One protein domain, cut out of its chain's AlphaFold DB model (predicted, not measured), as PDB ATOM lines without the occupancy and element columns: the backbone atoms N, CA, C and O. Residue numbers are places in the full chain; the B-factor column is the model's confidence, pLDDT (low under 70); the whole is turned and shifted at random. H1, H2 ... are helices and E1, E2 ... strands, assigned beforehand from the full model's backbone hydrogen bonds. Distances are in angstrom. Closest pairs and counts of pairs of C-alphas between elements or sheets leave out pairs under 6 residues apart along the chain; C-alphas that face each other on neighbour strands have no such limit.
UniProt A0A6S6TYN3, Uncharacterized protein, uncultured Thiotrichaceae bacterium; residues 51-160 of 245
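AT A GLANCE: This is residues 51 to 160 of the 245 residues of an uncharacterized protein of uncultured Thiotrichaceae bacterium (UniProt A0A6S6TYN3). H1 forms the core of a small helical domain: the long hairpin of H3 and H4 packs across it, and H2 and the short H5 pack on it elsewhere, with H2 crossing it steeply. A short strand, E1, leads into H1, and a long loop, residues 139 to 151, joins H4 to H5. The printed part has 110 residues, with five named helices and one named strand in the order E1, H1, H2, H3, H4, H5; the class is mostly helix. It is compact, with a radius of gyration of the C-alphas of 13.6 A and spans of 40 by 29 by 25 A.

HOW THE PARTS SIT: The longest helix, H3, residues 99 to 117, and H4, residues 122 to 138, form a helical hairpin; they touch at a shallow tilt of 11 degrees, opposite ways, and their closest C-alphas, of Ala 116 and Arg 125, are 4.9 A apart. The hub is H1, residues 59 to 73, which touches four helices. H3, with residues 106 to 113 alone, touches H1 at a steep tilt of 60 degrees, the same way; the closest C-alphas, of Met 65 and Tyr 109, are 5.5 A apart. H1 and H4 touch, with the closest C-alphas, of Ile 72 and Trp 129, 5.9 A apart; at 71 degrees they are only just about perpendicular. H2, residues 79 to 95, touches H1 at a steep tilt of 58 degrees, opposite ways, with the C-alphas of Ile 62 and Lys 86 closest at 6.3 A. H2 and H3 touch only at the corner, where the closest C-alphas, of Phe 93 and Val 102, are 6.4 A apart. H5, residues 152 to 159, touches H1 at a shallow tilt of 34 degrees, only just short of steep, the same way; the closest C-alphas, of Ala 73 and Ile 156, are 4.8 A apart. H2 and H4 are apart, and so are H3 and H5. E1, residues 55 to 58, pairs with no named strand, but residues 51 to 52 pair antiparallel with its residues 55 to 56. In H1, H2, H4 and H5 every O i to N i+4 pair is within hydrogen-bond range; in H3, 13 of 15 are.

IN THESE COORDINATES: H3 is 27.8 A long from first to last C-alpha, H4 24.6 A, H2 24.2 A and H1 20.8 A. E1 begins at C-alpha 55 (-27.594, 12.443, 30.084), H3 at C-alpha 99 (-21.318, 15.210, 25.796), and H5 ends at C-alpha 159 (-5.211, -8.217, 21.341).

THE WHOLE: The two C-alphas farthest apart, of Ser 120 and His 147, are 41.2 A apart. The printed part has no cut. The link from H4 to H5 is long, and the other links are tight. Mean pLDDT of the printed part is 86.2; residues 121, 124, 141, 143 and 145 to 148 are under 70.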
ATOM      1  N   GLU A  51     -24.041  11.056  35.891       94.56
ATOM      2  CA  GLU A  51     -25.139  11.875  35.381       94.56
ATOM      3  C   GLU A  51     -24.604  13.275  35.082       94.56
ATOM      4  O   GLU A  51     -23.733  13.784  35.801       94.56
ATOM      5  N   ARG A  52     -25.086  13.875  33.992       93.12
ATOM      6  CA  ARG A  52     -24.719  15.225  33.565       93.12
ATOM      7  C   ARG A  52     -25.864  15.840  32.766       93.12
ATOM      8  O   ARG A  52     -26.044  15.531  31.591       93.12
ATOM      9  N   GLY A  53     -26.603  16.749  33.398       91.12
ATOM     10  CA  GLY A  53     -27.812  17.312  32.796       91.12
ATOM     11  C   GLY A  53     -28.847  16.213  32.576       91.12
ATOM     12  O   GLY A  53     -29.169  15.491  33.509       91.12
ATOM     13  N   GLU A  54     -29.330  16.066  31.344       92.00
ATOM     14  CA  GLU A  54     -30.302  15.028  30.968       92.00
ATOM     15  C   GLU A  54     -29.646  13.690  30.580       92.00
ATOM     16  O   GLU A  54     -30.339  12.696  30.361       92.00
ATOM     17  N   HIS A  55     -28.314  13.641  30.497       94.94
ATOM     18  CA  HIS A  55     -27.594  12.443  30.084       94.94
ATOM     19  C   HIS A  55     -27.191  11.596  31.288       94.94
ATOM     20  O   HIS A  55     -26.665  12.098  32.288       94.94
ATOM     21  N   VAL A  56     -27.348  10.282  31.142       95.00
ATOM     22  CA  VAL A  56     -26.999   9.291  32.157       95.00
ATOM     23  C   VAL A  56     -26.091   8.242  31.531       95.00
ATOM     24  O   VAL A  56     -26.423   7.672  30.498       95.00
ATOM     25  N   LEU A  57     -24.960   7.970  32.181       95.44
ATOM     26  CA  LEU A  57     -24.110   6.825  31.877       95.44
ATOM     27  C   LEU A  57     -24.456   5.689  32.836       95.44
ATOM     28  O   LEU A  57     -24.288   5.814  34.054       95.44
ATOM     29  N   THR A  58     -24.893   4.563  32.292       96.38
ATOM     30  CA  THR A  58     -25.317   3.390  33.057       96.38
ATOM     31  C   THR A  58     -24.275   2.276  33.015       96.38
ATOM     32  O   THR A  58     -23.364   2.243  32.184       96.38
ATOM     33  N   GLN A  59     -24.421   1.293  33.902       95.75
ATOM     34  CA  GLN A  59     -23.615   0.073  33.842       95.75
ATOM     35  C   GLN A  59     -23.858  -0.735  32.555       95.75
ATOM     36  O   GLN A  59     -22.945  -1.428  32.103       95.75
ATOM     37  N   ALA A  60     -25.046  -0.639  31.948       95.62
ATOM     38  CA  ALA A  60     -25.346  -1.303  30.683       95.62
ATOM     39  C   ALA A  60     -24.487  -0.742  29.541       95.62
ATOM     40  O   ALA A  60     -23.920  -1.520  28.777       95.62
ATOM     41  N   ASP A  61     -24.292   0.575  29.494       95.56
ATOM     42  CA  ASP A  61     -23.468   1.235  28.471       95.56
ATOM     43  C   ASP A  61     -22.012   0.767  28.541       95.56
ATOM     44  O   ASP A  61     -21.393   0.437  27.527       95.56
ATOM     45  N   ILE A  62     -21.483   0.637  29.761       96.31
ATOM     46  CA  ILE A  62     -20.141   0.089  29.995       96.31
ATOM     47  C   ILE A  62     -20.056  -1.380  29.581       96.31
ATOM     48  O   ILE A  62     -19.065  -1.797  28.981       96.31
ATOM     49  N   ASN A  63     -21.080  -2.175  29.893       96.50
ATOM     50  CA  ASN A  63     -21.107  -3.585  29.519       96.50
ATOM     51  C   ASN A  63     -21.161  -3.754  27.997       96.50
ATOM     52  O   ASN A  63     -20.440  -4.595  27.464       96.50
ATOM     53  N   ASN A  64     -21.950  -2.929  27.304       96.38
ATOM     54  CA  ASN A  64     -22.031  -2.907  25.848       96.38
ATOM     55  C   ASN A  64     -20.678  -2.530  25.240       96.38
ATOM     56  O   ASN A  64     -20.151  -3.278  24.424       96.38
ATOM     57  N   MET A  65     -20.063  -1.444  25.715       95.88
ATOM     58  CA  MET A  65     -18.722  -1.022  25.301       95.88
ATOM     59  C   MET A  65     -17.690  -2.154  25.432       95.88
ATOM     60  O   MET A  65     -16.940  -2.433  24.494       95.88
ATOM     61  N   ILE A  66     -17.650  -2.821  26.591       96.12
ATOM     62  CA  ILE A  66     -16.721  -3.930  26.845       96.12
ATOM     63  C   ILE A  66     -17.030  -5.112  25.927       96.12
ATOM     64  O   ILE A  66     -16.115  -5.622  25.285       96.12
ATOM     65  N   ALA A  67     -18.294  -5.529  25.832       95.56
ATOM     66  CA  ALA A  67     -18.698  -6.661  25.004       95.56
ATOM     67  C   ALA A  67     -18.327  -6.429  23.537       95.56
ATOM     68  O   ALA A  67     -17.757  -7.309  22.894       95.56
ATOM     69  N   THR A  68     -18.581  -5.230  23.016       92.94
ATOM     70  CA  THR A  68     -18.177  -4.849  21.665       92.94
ATOM     71  C   THR A  68     -16.660  -4.879  21.495       92.94
ATOM     72  O   THR A  68     -16.166  -5.440  20.516       92.94
ATOM     73  N   GLY A  69     -15.911  -4.343  22.460       90.44
ATOM     74  CA  GLY A  69     -14.454  -4.425  22.460       90.44
ATOM     75  C   GLY A  69     -13.943  -5.860  22.384       90.44
ATOM     76  O   GLY A  69     -13.077  -6.152  21.563       90.44
ATOM     77  N   GLU A  70     -14.508  -6.764  23.182       93.19
ATOM     78  CA  GLU A  70     -14.141  -8.184  23.187       93.19
ATOM     79  C   GLU A  70     -14.477  -8.873  21.853       93.19
ATOM     80  O   GLU A  70     -13.708  -9.715  21.387       93.19
ATOM     81  N   GLN A  71     -15.581  -8.489  21.195       91.31
ATOM     82  CA  GLN A  71     -15.918  -8.983  19.852       91.31
ATOM     83  C   GLN A  71     -14.889  -8.539  18.805       91.31
ATOM     84  O   GLN A  71     -14.432  -9.360  18.010       91.31
ATOM     85  N   ILE A  72     -14.497  -7.261  18.813       86.75
ATOM     86  CA  ILE A  72     -13.525  -6.708  17.854       86.75
ATOM     87  C   ILE A  72     -12.116  -7.269  18.120       86.75
ATOM     88  O   ILE A  72     -11.383  -7.624  17.192       86.75
ATOM     89  N   ALA A  73     -11.744  -7.390  19.392       88.00
ATOM     90  CA  ALA A  73     -10.488  -7.989  19.824       88.00
ATOM     91  C   ALA A  73     -10.431  -9.507  19.590       88.00
ATOM     92  O   ALA A  73      -9.345 -10.079  19.640       88.00
ATOM     93  N   ALA A  74     -11.582 -10.151  19.356       87.38
ATOM     94  CA  ALA A  74     -11.745 -11.603  19.316       87.38
ATOM     95  C   ALA A  74     -11.199 -12.310  20.576       87.38
ATOM     96  O   ALA A  74     -10.756 -13.456  20.514       87.38
ATOM     97  N   GLN A  75     -11.223 -11.616  21.716       90.00
ATOM     98  CA  GLN A  75     -10.599 -12.039  22.966       90.00
ATOM     99  C   GLN A  75     -11.311 -11.379  24.150       90.00
ATOM    100  O   GLN A  75     -11.611 -10.186  24.113       90.00
ATOM    101  N   SER A  76     -11.544 -12.136  25.226       93.62
ATOM    102  CA  SER A  76     -12.061 -11.568  26.476       93.62
ATOM    103  C   SER A  76     -11.026 -10.672  27.150       93.62
ATOM    104  O   SER A  76      -9.854 -11.044  27.264       93.62
ATOM    105  N   PHE A  77     -11.476  -9.534  27.666       95.38
ATOM    106  CA  PHE A  77     -10.639  -8.610  28.419       95.38
ATOM    107  C   PHE A  77     -10.445  -9.103  29.851       95.38
ATOM    108  O   PHE A  77     -11.331  -9.719  30.458       95.38
ATOM    109  N   THR A  78      -9.289  -8.797  30.424       96.06
ATOM    110  CA  THR A  78      -8.999  -9.106  31.824       96.06
ATOM    111  C   THR A  78      -9.860  -8.256  32.771       96.06
ATOM    112  O   THR A  78     -10.290  -7.156  32.412       96.06
ATOM    113  N   PRO A  79     -10.102  -8.707  34.018       96.38
ATOM    114  CA  PRO A  79     -10.828  -7.906  35.007       96.38
ATOM    115  C   PRO A  79     -10.187  -6.536  35.271       96.38
ATOM    116  O   PRO A  79     -10.890  -5.562  35.533       96.38
ATOM    117  N   GLU A  80      -8.856  -6.461  35.186       94.44
ATOM    118  CA  GLU A  80      -8.101  -5.217  35.313       94.44
ATOM    119  C   GLU A  80      -8.438  -4.242  34.184       94.44
ATOM    120  O   GLU A  80      -8.839  -3.109  34.445       94.44
ATOM    121  N   GLU A  81      -8.368  -4.702  32.934       93.75
ATOM    122  CA  GLU A  81      -8.699  -3.891  31.759       93.75
ATOM    123  C   GLU A  81     -10.152  -3.419  31.805       93.75
ATOM    124  O   GLU A  81     -10.417  -2.242  31.588       93.75
ATOM    125  N   LYS A  82     -11.097  -4.288  32.185       95.31
ATOM    126  CA  LYS A  82     -12.510  -3.902  32.350       95.31
ATOM    127  C   LYS A  82     -12.681  -2.782  33.377       95.31
ATOM    128  O   LYS A  82     -13.462  -1.855  33.154       95.31
ATOM    129  N   ARG A  83     -11.938  -2.827  34.488       94.25
ATOM    130  CA  ARG A  83     -11.980  -1.780  35.520       94.25
ATOM    131  C   ARG A  83     -11.381  -0.466  35.022       94.25
ATOM    132  O   ARG A  83     -11.960   0.592  35.269       94.25
ATOM    133  N   GLN A  84     -10.259  -0.532  34.309       92.19
ATOM    134  CA  GLN A  84      -9.612   0.643  33.724       92.19
ATOM    135  C   GLN A  84     -10.485   1.286  32.641       92.19
ATOM    136  O   GLN A  84     -10.687   2.496  32.677       92.19
ATOM    137  N   LEU A  85     -11.094   0.483  31.765       93.38
ATOM    138  CA  LEU A  85     -12.034   0.949  30.743       93.38
ATOM    139  C   LEU A  85     -13.279   1.595  31.354       93.38
ATOM    140  O   LEU A  85     -13.720   2.634  30.874       93.38
ATOM    141  N   LYS A  86     -13.822   1.035  32.443       94.38
ATOM    142  CA  LYS A  86     -14.919   1.667  33.192       94.38
ATOM    143  C   LYS A  86     -14.502   3.028  33.758       94.38
ATOM    144  O   LYS A  86     -15.254   3.990  33.638       94.38
ATOM    145  N   SER A  87     -13.318   3.115  34.365       92.62
ATOM    146  CA  SER A  87     -12.783   4.378  34.896       92.62
ATOM    147  C   SER A  87     -12.609   5.426  33.794       92.62
ATOM    148  O   SER A  87     -13.066   6.560  33.940       92.62
ATOM    149  N   TRP A  88     -12.027   5.022  32.661       92.50
ATOM    150  CA  TRP A  88     -11.874   5.864  31.478       92.50
ATOM    151  C   TRP A  88     -13.226   6.351  30.941       92.50
ATOM    152  O   TRP A  88     -13.390   7.548  30.740       92.50
ATOM    153  N   ALA A  89     -14.214   5.467  30.787       92.56
ATOM    154  CA  ALA A  89     -15.551   5.821  30.311       92.56
ATOM    155  C   ALA A  89     -16.263   6.834  31.223       92.56
ATOM    156  O   ALA A  89     -16.857   7.798  30.744       92.56
ATOM    157  N   VAL A  90     -16.164   6.653  32.545       93.56
ATOM    158  CA  VAL A  90     -16.724   7.603  33.520       93.56
ATOM    159  C   VAL A  90     -16.002   8.951  33.455       93.56
ATOM    160  O   VAL A  90     -16.654   9.991  33.548       93.56
ATOM    161  N   ALA A  91     -14.675   8.955  33.297       91.56
ATOM    162  CA  ALA A  91     -13.903  10.185  33.140       91.56
ATOM    163  C   ALA A  91     -14.281  10.917  31.846       91.56
ATOM    164  O   ALA A  91     -14.615  12.097  31.905       91.56
ATOM    165  N   LEU A  92     -14.326  10.193  30.723       90.88
ATOM    166  CA  LEU A  92     -14.753  10.692  29.418       90.88
ATOM    167  C   LEU A  92     -16.126  11.367  29.505       90.88
ATOM    168  O   LEU A  92     -16.274  12.525  29.137       90.88
ATOM    169  N   PHE A  93     -17.114  10.683  30.079       93.56
ATOM    170  CA  PHE A  93     -18.468  11.217  30.222       93.56
ATOM    171  C   PHE A  93     -18.537  12.498  31.072       93.56
ATOM    172  O   PHE A  93     -19.279  13.435  30.767       93.56
ATOM    173  N   LYS A  94     -17.754  12.562  32.152       92.19
ATOM    174  CA  LYS A  94     -17.763  13.713  33.065       92.19
ATOM    175  C   LYS A  94     -16.997  14.920  32.533       92.19
ATOM    176  O   LYS A  94     -17.343  16.035  32.908       92.19
ATOM    177  N   GLN A  95     -15.951  14.696  31.743       89.69
ATOM    178  CA  GLN A  95     -14.946  15.717  31.436       89.69
ATOM    179  C   GLN A  95     -14.970  16.188  29.978       89.69
ATOM    180  O   GLN A  95     -14.439  17.258  29.712       89.69
ATOM    181  N   GLU A  96     -15.586  15.443  29.054       88.75
ATOM    182  CA  GLU A  96     -15.642  15.831  27.639       88.75
ATOM    183  C   GLU A  96     -16.587  17.001  27.397       88.75
ATOM    184  O   GLU A  96     -17.746  16.962  27.811       88.75
ATOM    185  N   ASP A  97     -16.150  18.017  26.659       88.19
ATOM    186  CA  ASP A  97     -17.007  19.168  26.365       88.19
ATOM    187  C   ASP A  97     -18.204  18.738  25.503       88.19
ATOM    188  O   ASP A  97     -19.355  19.080  25.792       88.19
ATOM    189  N   ASN A  98     -17.948  17.893  24.502       88.25
ATOM    190  CA  ASN A  98     -18.960  17.339  23.608       88.25
ATOM    191  C   ASN A  98     -19.661  16.096  24.194       88.25
ATOM    192  O   ASN A  98     -19.431  14.966  23.752       88.25
ATOM    193  N   ILE A  99     -20.547  16.303  25.174       90.94
ATOM    194  CA  ILE A  99     -21.318  15.210  25.796       90.94
ATOM    195  C   ILE A  99     -22.205  14.454  24.804       90.94
ATOM    196  O   ILE A  99     -22.291  13.233  24.886       90.94
ATOM    197  N   GLU A 100     -22.790  15.148  23.828       89.00
ATOM    198  CA  GLU A 100     -23.614  14.536  22.778       89.00
ATOM    199  C   GLU A 100     -22.805  13.531  21.952       89.00
ATOM    200  O   GLU A 100     -23.252  12.416  21.682       89.00
ATOM    201  N   GLY A 101     -21.565  13.889  21.606       86.25
ATOM    202  CA  GLY A 101     -20.636  12.985  20.933       86.25
ATOM    203  C   GLY A 101     -20.292  11.754  21.774       86.25
ATOM    204  O   GLY A 101     -20.213  10.650  21.232       86.25
ATOM    205  N   VAL A 102     -20.128  11.918  23.090       87.06
ATOM    206  CA  VAL A 102     -19.867  10.798  24.008       87.06
ATOM    207  C   VAL A 102     -21.077   9.877  24.115       87.06
ATOM    208  O   VAL A 102     -20.929   8.672  23.928       87.06
ATOM    209  N   VAL A 103     -22.270  10.415  24.374       90.50
ATOM    210  CA  VAL A 103     -23.508   9.623  24.488       90.50
ATOM    211  C   VAL A 103     -23.784   8.878  23.184       90.50
ATOM    212  O   VAL A 103     -23.953   7.662  23.201       90.50
ATOM    213  N   SER A 104     -23.683   9.567  22.042       88.88
ATOM    214  CA  SER A 104     -23.836   8.947  20.724       88.88
ATOM    215  C   SER A 104     -22.838   7.805  20.487       88.88
ATOM    216  O   SER A 104     -23.183   6.788  19.880       88.88
ATOM    217  N   ALA A 105     -21.602   7.929  20.981       85.75
ATOM    218  CA  ALA A 105     -20.622   6.851  20.909       85.75
ATOM    219  C   ALA A 105     -21.014   5.641  21.776       85.75
ATOM    220  O   ALA A 105     -20.866   4.502  21.327       85.75
ATOM    221  N   PHE A 106     -21.556   5.864  22.978       91.50
ATOM    222  CA  PHE A 106     -22.039   4.778  23.836       91.50
ATOM    223  C   PHE A 106     -23.261   4.057  23.246       91.50
ATOM    224  O   PHE A 106     -23.278   2.822  23.223       91.50
ATOM    225  N   ASP A 107     -24.205   4.795  22.661       90.38
ATOM    226  CA  ASP A 107     -25.376   4.232  21.972       90.38
ATOM    227  C   ASP A 107     -24.974   3.338  20.789       90.38
ATOM    228  O   ASP A 107     -25.575   2.287  20.526       90.38
ATOM    229  N   LYS A 108     -23.902   3.715  20.077       88.56
ATOM    230  CA  LYS A 108     -23.386   2.934  18.948       88.56
ATOM    231  C   LYS A 108     -22.931   1.535  19.360       88.56
ATOM    232  O   LYS A 108     -23.089   0.622  18.545       88.56
ATOM    233  N   TYR A 109     -22.426   1.319  20.578       93.38
ATOM    234  CA  TYR A 109     -22.041  -0.030  21.021       93.38
ATOM    235  C   TYR A 109     -23.246  -0.969  21.086       93.38
ATOM    236  O   TYR A 109     -23.200  -2.070  20.532       93.38
ATOM    237  N   GLU A 110     -24.342  -0.523  21.706       93.75
ATOM    238  CA  GLU A 110     -25.570  -1.316  21.795       93.75
ATOM    239  C   GLU A 110     -26.166  -1.567  20.403       93.75
ATOM    240  O   GLU A 110     -26.527  -2.700  20.068       93.75
ATOM    241  N   SER A 111     -26.210  -0.529  19.562       90.81
ATOM    242  CA  SER A 111     -26.718  -0.631  18.191       90.81
ATOM    243  C   SER A 111     -25.966  -1.693  17.380       90.81
ATOM    244  O   SER A 111     -26.588  -2.547  16.747       90.81
ATOM    245  N   HIS A 112     -24.632  -1.700  17.432       89.50
ATOM    246  CA  HIS A 112     -23.828  -2.677  16.692       89.50
ATOM    247  C   HIS A 112     -23.913  -4.086  17.292       89.50
ATOM    248  O   HIS A 112     -23.907  -5.060  16.539       89.50
ATOM    249  N   LEU A 113     -24.065  -4.224  18.616       93.62
ATOM    250  CA  LEU A 113     -24.362  -5.517  19.249       93.62
ATOM    251  C   LEU A 113     -25.673  -6.106  18.729       93.62
ATOM    252  O   LEU A 113     -25.699  -7.269  18.316       93.62
ATOM    253  N   LYS A 114     -26.739  -5.300  18.679       93.31
ATOM    254  CA  LYS A 114     -28.039  -5.710  18.127       93.31
ATOM    255  C   LYS A 114     -27.931  -6.060  16.643       93.31
ATOM    256  O   LYS A 114     -28.418  -7.110  16.226       93.31
ATOM    257  N   GLN A 115     -27.254  -5.227  15.856       82.75
ATOM    258  CA  GLN A 115     -27.080  -5.452  14.422       82.75
ATOM    259  C   GLN A 115     -26.293  -6.737  14.137       82.75
ATOM    260  O   GLN A 115     -26.719  -7.553  13.321       82.75
ATOM    261  N   ALA A 116     -25.181  -6.966  14.840       82.12
ATOM    262  CA  ALA A 116     -24.400  -8.189  14.700       82.12
ATOM    263  C   ALA A 116     -25.184  -9.430  15.157       82.12
ATOM    264  O   ALA A 116     -25.059 -10.484  14.540       82.12
ATOM    265  N   ALA A 117     -26.006  -9.327  16.205       92.06
ATOM    266  CA  ALA A 117     -26.875 -10.424  16.637       92.06
ATOM    267  C   ALA A 117     -27.978 -10.750  15.611       92.06
ATOM    268  O   ALA A 117     -28.420 -11.895  15.534       92.06
ATOM    269  N   GLY A 118     -28.394  -9.767  14.805       84.81
ATOM    270  CA  GLY A 118     -29.373  -9.940  13.731       84.81
ATOM    271  C   GLY A 118     -28.854 -10.698  12.503       84.81
ATOM    272  O   GLY A 118     -29.660 -11.148  11.689       84.81
ATOM    273  N   TYR A 119     -27.536 -10.875  12.360       79.88
ATOM    274  CA  TYR A 119     -26.942 -11.621  11.251       79.88
ATOM    275  C   TYR A 119     -26.514 -13.024  11.682       79.88
ATOM    276  O   TYR A 119     -25.677 -13.197  12.564       79.88
ATOM    277  N   SER A 120     -27.024 -14.045  10.997       83.50
ATOM    278  CA  SER A 120     -26.573 -15.433  11.156       83.50
ATOM    279  C   SER A 120     -25.271 -15.729  10.401       83.50
ATOM    280  O   SER A 120     -24.540 -16.635  10.796       83.50
ATOM    281  N   ASP A 121     -24.944 -14.954   9.360       68.94
ATOM    282  CA  ASP A 121     -23.696 -15.090   8.598       68.94
ATOM    283  C   ASP A 121     -22.493 -14.486   9.365       68.94
ATOM    284  O   ASP A 121     -22.466 -13.275   9.627       68.94
ATOM    285  N   PRO A 122     -21.455 -15.287   9.687       74.44
ATOM    286  CA  PRO A 122     -20.234 -14.801  10.327       74.44
ATOM    287  C   PRO A 122     -19.496 -13.705   9.545       74.44
ATOM    288  O   PRO A 122     -18.832 -12.867  10.160       74.44
ATOM    289  N   ALA A 123     -19.575 -13.692   8.212       70.44
ATOM    290  CA  ALA A 123     -18.934 -12.675   7.381       70.44
ATOM    291  C   ALA A 123     -19.622 -11.311   7.535       70.44
ATOM    292  O   ALA A 123     -18.944 -10.302   7.735       70.44
ATOM    293  N   LEU A 124     -20.958 -11.287   7.540       67.62
ATOM    294  CA  LEU A 124     -21.735 -10.065   7.770       67.62
ATOM    295  C   LEU A 124     -21.524  -9.525   9.188       67.62
ATOM    296  O   LEU A 124     -21.315  -8.327   9.365       67.62
ATOM    297  N   ARG A 125     -21.463 -10.404  10.197       76.88
ATOM    298  CA  ARG A 125     -21.116 -10.002  11.572       76.88
ATOM    299  C   ARG A 125     -19.746  -9.339  11.655       76.88
ATOM    300  O   ARG A 125     -19.597  -8.330  12.335       76.88
ATOM    301  N   LYS A 126     -18.749  -9.878  10.946       74.06
ATOM    302  CA  LYS A 126     -17.419  -9.259  10.873       74.06
ATOM    303  C   LYS A 126     -17.490  -7.862  10.260       74.06
ATOM    304  O   LYS A 126     -16.865  -6.964  10.809       74.06
ATOM    305  N   MET A 127     -18.255  -7.656   9.185       71.69
ATOM    306  CA  MET A 127     -18.405  -6.328   8.565       71.69
ATOM    307  C   MET A 127     -18.954  -5.280   9.541       71.69
ATOM    308  O   MET A 127     -18.428  -4.171   9.579       71.69
ATOM    309  N   VAL A 128     -19.933  -5.643  10.377       76.62
ATOM    310  CA  VAL A 128     -20.464  -4.760  11.436       76.62
ATOM    311  C   VAL A 128     -19.352  -4.326  12.400       76.62
ATOM    312  O   VAL A 128     -19.211  -3.143  12.705       76.62
ATOM    313  N   TRP A 129     -18.511  -5.267  12.839       82.00
ATOM    314  CA  TRP A 129     -17.391  -4.967  13.737       82.00
ATOM    315  C   TRP A 129     -16.290  -4.138  13.079       82.00
ATOM    316  O   TRP A 129     -15.741  -3.238  13.715       82.00
ATOM    317  N   TYR A 130     -15.998  -4.397  11.802       78.31
ATOM    318  CA  TYR A 130     -15.068  -3.586  11.019       78.31
ATOM    319  C   TYR A 130     -15.546  -2.141  10.890       78.31
ATOM    320  O   TYR A 130     -14.752  -1.221  11.083       78.31
ATOM    321  N   GLN A 131     -16.832  -1.937  10.598       78.62
ATOM    322  CA  GLN A 131     -17.407  -0.602  10.486       78.62
ATOM    323  C   GLN A 131     -17.291   0.163  11.807       78.62
ATOM    324  O   GLN A 131     -16.789   1.285  11.817       78.62
ATOM    325  N   LEU A 132     -17.682  -0.449  12.927       84.56
ATOM    326  CA  LEU A 132     -17.591   0.217  14.223       84.56
ATOM    327  C   LEU A 132     -16.148   0.563  14.599       84.56
ATOM    328  O   LEU A 132     -15.873   1.675  15.045       84.56
ATOM    329  N   TYR A 133     -15.213  -0.365  14.386       83.56
ATOM    330  CA  TYR A 133     -13.796  -0.106  14.638       83.56
ATOM    331  C   TYR A 133     -13.268   1.062  13.789       83.56
ATOM    332  O   TYR A 133     -12.490   1.885  14.272       83.56
ATOM    333  N   HIS A 134     -13.727   1.180  12.541       77.44
ATOM    334  CA  HIS A 134     -13.405   2.313  11.680       77.44
ATOM    335  C   HIS A 134     -13.997   3.630  12.212       77.44
ATOM    336  O   HIS A 134     -13.301   4.643  12.264       77.44
ATOM    337  N   GLU A 135     -15.256   3.641  12.648       78.38
ATOM    338  CA  GLU A 135     -15.867   4.831  13.260       78.38
ATOM    339  C   GLU A 135     -15.092   5.283  14.508       78.38
ATOM    340  O   GLU A 135     -14.772   6.466  14.631       78.38
ATOM    341  N   MET A 136     -14.689   4.341  15.364       81.38
ATOM    342  CA  MET A 136     -13.850   4.621  16.532       81.38
ATOM    343  C   MET A 136     -12.503   5.255  16.160       81.38
ATOM    344  O   MET A 136     -12.054   6.167  16.844       81.38
ATOM    345  N   LEU A 137     -11.844   4.777  15.098       76.69
ATOM    346  CA  LEU A 137     -10.524   5.271  14.690       76.69
ATOM    347  C   LEU A 137     -10.556   6.665  14.054       76.69
ATOM    348  O   LEU A 137      -9.625   7.442  14.260       76.69
ATOM    349  N   PHE A 138     -11.576   6.964  13.246       71.88
ATOM    350  CA  PHE A 138     -11.569   8.157  12.388       71.88
ATOM    351  C   PHE A 138     -12.563   9.234  12.805       71.88
ATOM    352  O   PHE A 138     -12.360  10.402  12.473       71.88
ATOM    353  N   GLN A 139     -13.641   8.864  13.494       72.94
ATOM    354  CA  GLN A 139     -14.715   9.798  13.838       72.94
ATOM    355  C   GLN A 139     -14.706  10.175  15.318       72.94
ATOM    356  O   GLN A 139     -15.192  11.249  15.666       72.94
ATOM    357  N   TRP A 140     -14.166   9.326  16.194       78.25
ATOM    358  CA  TRP A 140     -14.143   9.593  17.629       78.25
ATOM    359  C   TRP A 140     -12.795  10.172  18.049       78.25
ATOM    360  O   TRP A 140     -11.775   9.488  18.055       78.25
ATOM    361  N   GLN A 141     -12.799  11.451  18.416       69.38
ATOM    362  CA  GLN A 141     -11.617  12.168  18.890       69.38
ATOM    363  C   GLN A 141     -11.739  12.424  20.390       69.38
ATOM    364  O   GLN A 141     -12.009  13.540  20.817       69.38
ATOM    365  N   PHE A 142     -11.573  11.371  21.191       78.25
ATOM    366  CA  PHE A 142     -11.608  11.490  22.647       78.25
ATOM    367  C   PHE A 142     -10.194  11.690  23.214       78.25
ATOM    368  O   PHE A 142      -9.288  10.919  22.879       78.25
ATOM    369  N   PRO A 143      -9.969  12.690  24.084       69.00
ATOM    370  CA  PRO A 143      -8.681  12.916  24.704       69.00
ATOM    371  C   PRO A 143      -8.397  11.859  25.780       69.00
ATOM    372  O   PRO A 143      -9.286  11.225  26.356       69.00
ATOM    373  N   ARG A 144      -7.109  11.666  26.071       74.81
ATOM    374  CA  ARG A 144      -6.656  10.836  27.192       74.81
ATOM    375  C   ARG A 144      -6.625  11.700  28.451       74.81
ATOM    376  O   ARG A 144      -5.693  12.473  28.647       74.81
ATOM    377  N   TYR A 145      -7.636  11.555  29.299       62.09
ATOM    378  CA  TYR A 145      -7.808  12.372  30.507       62.09
ATOM    379  C   TYR A 145      -6.743  12.128  31.592       62.09
ATOM    380  O   TYR A 145      -6.550  12.971  32.466       62.09
ATOM    381  N   GLN A 146      -6.011  11.008  31.544       64.56
ATOM    382  CA  GLN A 146      -4.863  10.742  32.417       64.56
ATOM    383  C   GLN A 146      -3.689  10.162  31.620       64.56
ATOM    384  O   GLN A 146      -3.873   9.363  30.698       64.56
ATOM    385  N   HIS A 147      -2.465  10.535  32.004       55.12
ATOM    386  CA  HIS A 147      -1.259   9.904  31.472       55.12
ATOM    387  C   HIS A 147      -1.336   8.410  31.811       55.12
ATOM    388  O   HIS A 147      -1.449   8.070  32.983       55.12
ATOM    389  N   GLN A 148      -1.275   7.540  30.798       61.38
ATOM    390  CA  GLN A 148      -1.364   6.072  30.918       61.38
ATOM    391  C   GLN A 148      -2.774   5.480  31.118       61.38
ATOM    392  O   GLN A 148      -2.884   4.285  31.389       61.38
ATOM    393  N   GLN A 149      -3.859   6.246  30.944       73.06
ATOM    394  CA  GLN A 149      -5.191   5.630  30.896       73.06
ATOM    395  C   GLN A 149      -5.348   4.756  29.647       73.06
ATOM    396  O   GLN A 149      -5.083   5.193  28.527       73.06
ATOM    397  N   LEU A 150      -5.797   3.522  29.869       79.50
ATOM    398  CA  LEU A 150      -6.061   2.540  28.830       79.50
ATOM    399  C   LEU A 150      -7.416   2.831  28.172       79.50
ATOM    400  O   LEU A 150      -8.451   2.773  28.839       79.50
ATOM    401  N   THR A 151      -7.418   3.144  26.876       85.81
ATOM    402  CA  THR A 151      -8.656   3.337  26.101       85.81
ATOM    403  C   THR A 151      -9.139   2.025  25.494       85.81
ATOM    404  O   THR A 151      -8.373   1.067  25.361       85.81
ATOM    405  N   LEU A 152     -10.400   1.979  25.055       84.44
ATOM    406  CA  LEU A 152     -10.933   0.798  24.372       84.44
ATOM    407  C   LEU A 152     -10.112   0.430  23.124       84.44
ATOM    408  O   LEU A 152      -9.824  -0.745  22.902       84.44
ATOM    409  N   LEU A 153      -9.689   1.431  22.344       86.06
ATOM    410  CA  LEU A 153      -8.839   1.224  21.170       86.06
ATOM    411  C   LEU A 153      -7.485   0.613  21.540       86.06
ATOM    412  O   LEU A 153      -7.030  -0.288  20.836       86.06
ATOM    413  N   ASP A 154      -6.871   1.049  22.643       87.31
ATOM    414  CA  ASP A 154      -5.584   0.507  23.094       87.31
ATOM    415  C   ASP A 154      -5.707  -0.989  23.439       87.31
ATOM    416  O   ASP A 154      -4.859  -1.792  23.041       87.31
ATOM    417  N   VAL A 155      -6.791  -1.395  24.119       86.12
ATOM    418  CA  VAL A 155      -7.044  -2.811  24.460       86.12
ATOM    419  C   VAL A 155      -7.314  -3.649  23.215       86.12
ATOM    420  O   VAL A 155      -6.743  -4.729  23.062       86.12
ATOM    421  N   ILE A 156      -8.144  -3.151  22.297       84.44
ATOM    422  CA  ILE A 156      -8.431  -3.851  21.039       84.44
ATOM    423  C   ILE A 156      -7.142  -4.055  20.238       84.44
ATOM    424  O   ILE A 156      -6.874  -5.163  19.780       84.44
ATOM    425  N   GLN A 157      -6.320  -3.013  20.090       85.81
ATOM    426  CA  GLN A 157      -5.072  -3.085  19.326       85.81
ATOM    427  C   GLN A 157      -4.035  -4.004  19.979       85.81
ATOM    428  O   GLN A 157      -3.282  -4.668  19.267       85.81
ATOM    429  N   LYS A 158      -4.018  -4.084  21.315       87.19
ATOM    430  CA  LYS A 158      -3.175  -5.031  22.057       87.19
ATOM    431  C   LYS A 158      -3.499  -6.485  21.704       87.19
ATOM    432  O   LYS A 158      -2.576  -7.278  21.535       87.19
ATOM    433  N   TYR A 159      -4.780  -6.839  21.606       86.19
ATOM    434  CA  TYR A 159      -5.211  -8.217  21.341       86.19
ATOM    435  C   TYR A 159      -5.322  -8.560  19.855       86.19
ATOM    436  O   TYR A 159      -5.101  -9.708  19.476       86.19
ATOM    437  N   ASN A 160      -5.617  -7.575  19.007       81.00
ATOM    438  CA  ASN A 160      -5.801  -7.767  17.574       81.00
ATOM    439  C   ASN A 160      -4.964  -6.760  16.755       81.00
ATOM    440  O   ASN A 160      -5.507  -5.860  16.106       81.00
TER     441      ASN A 160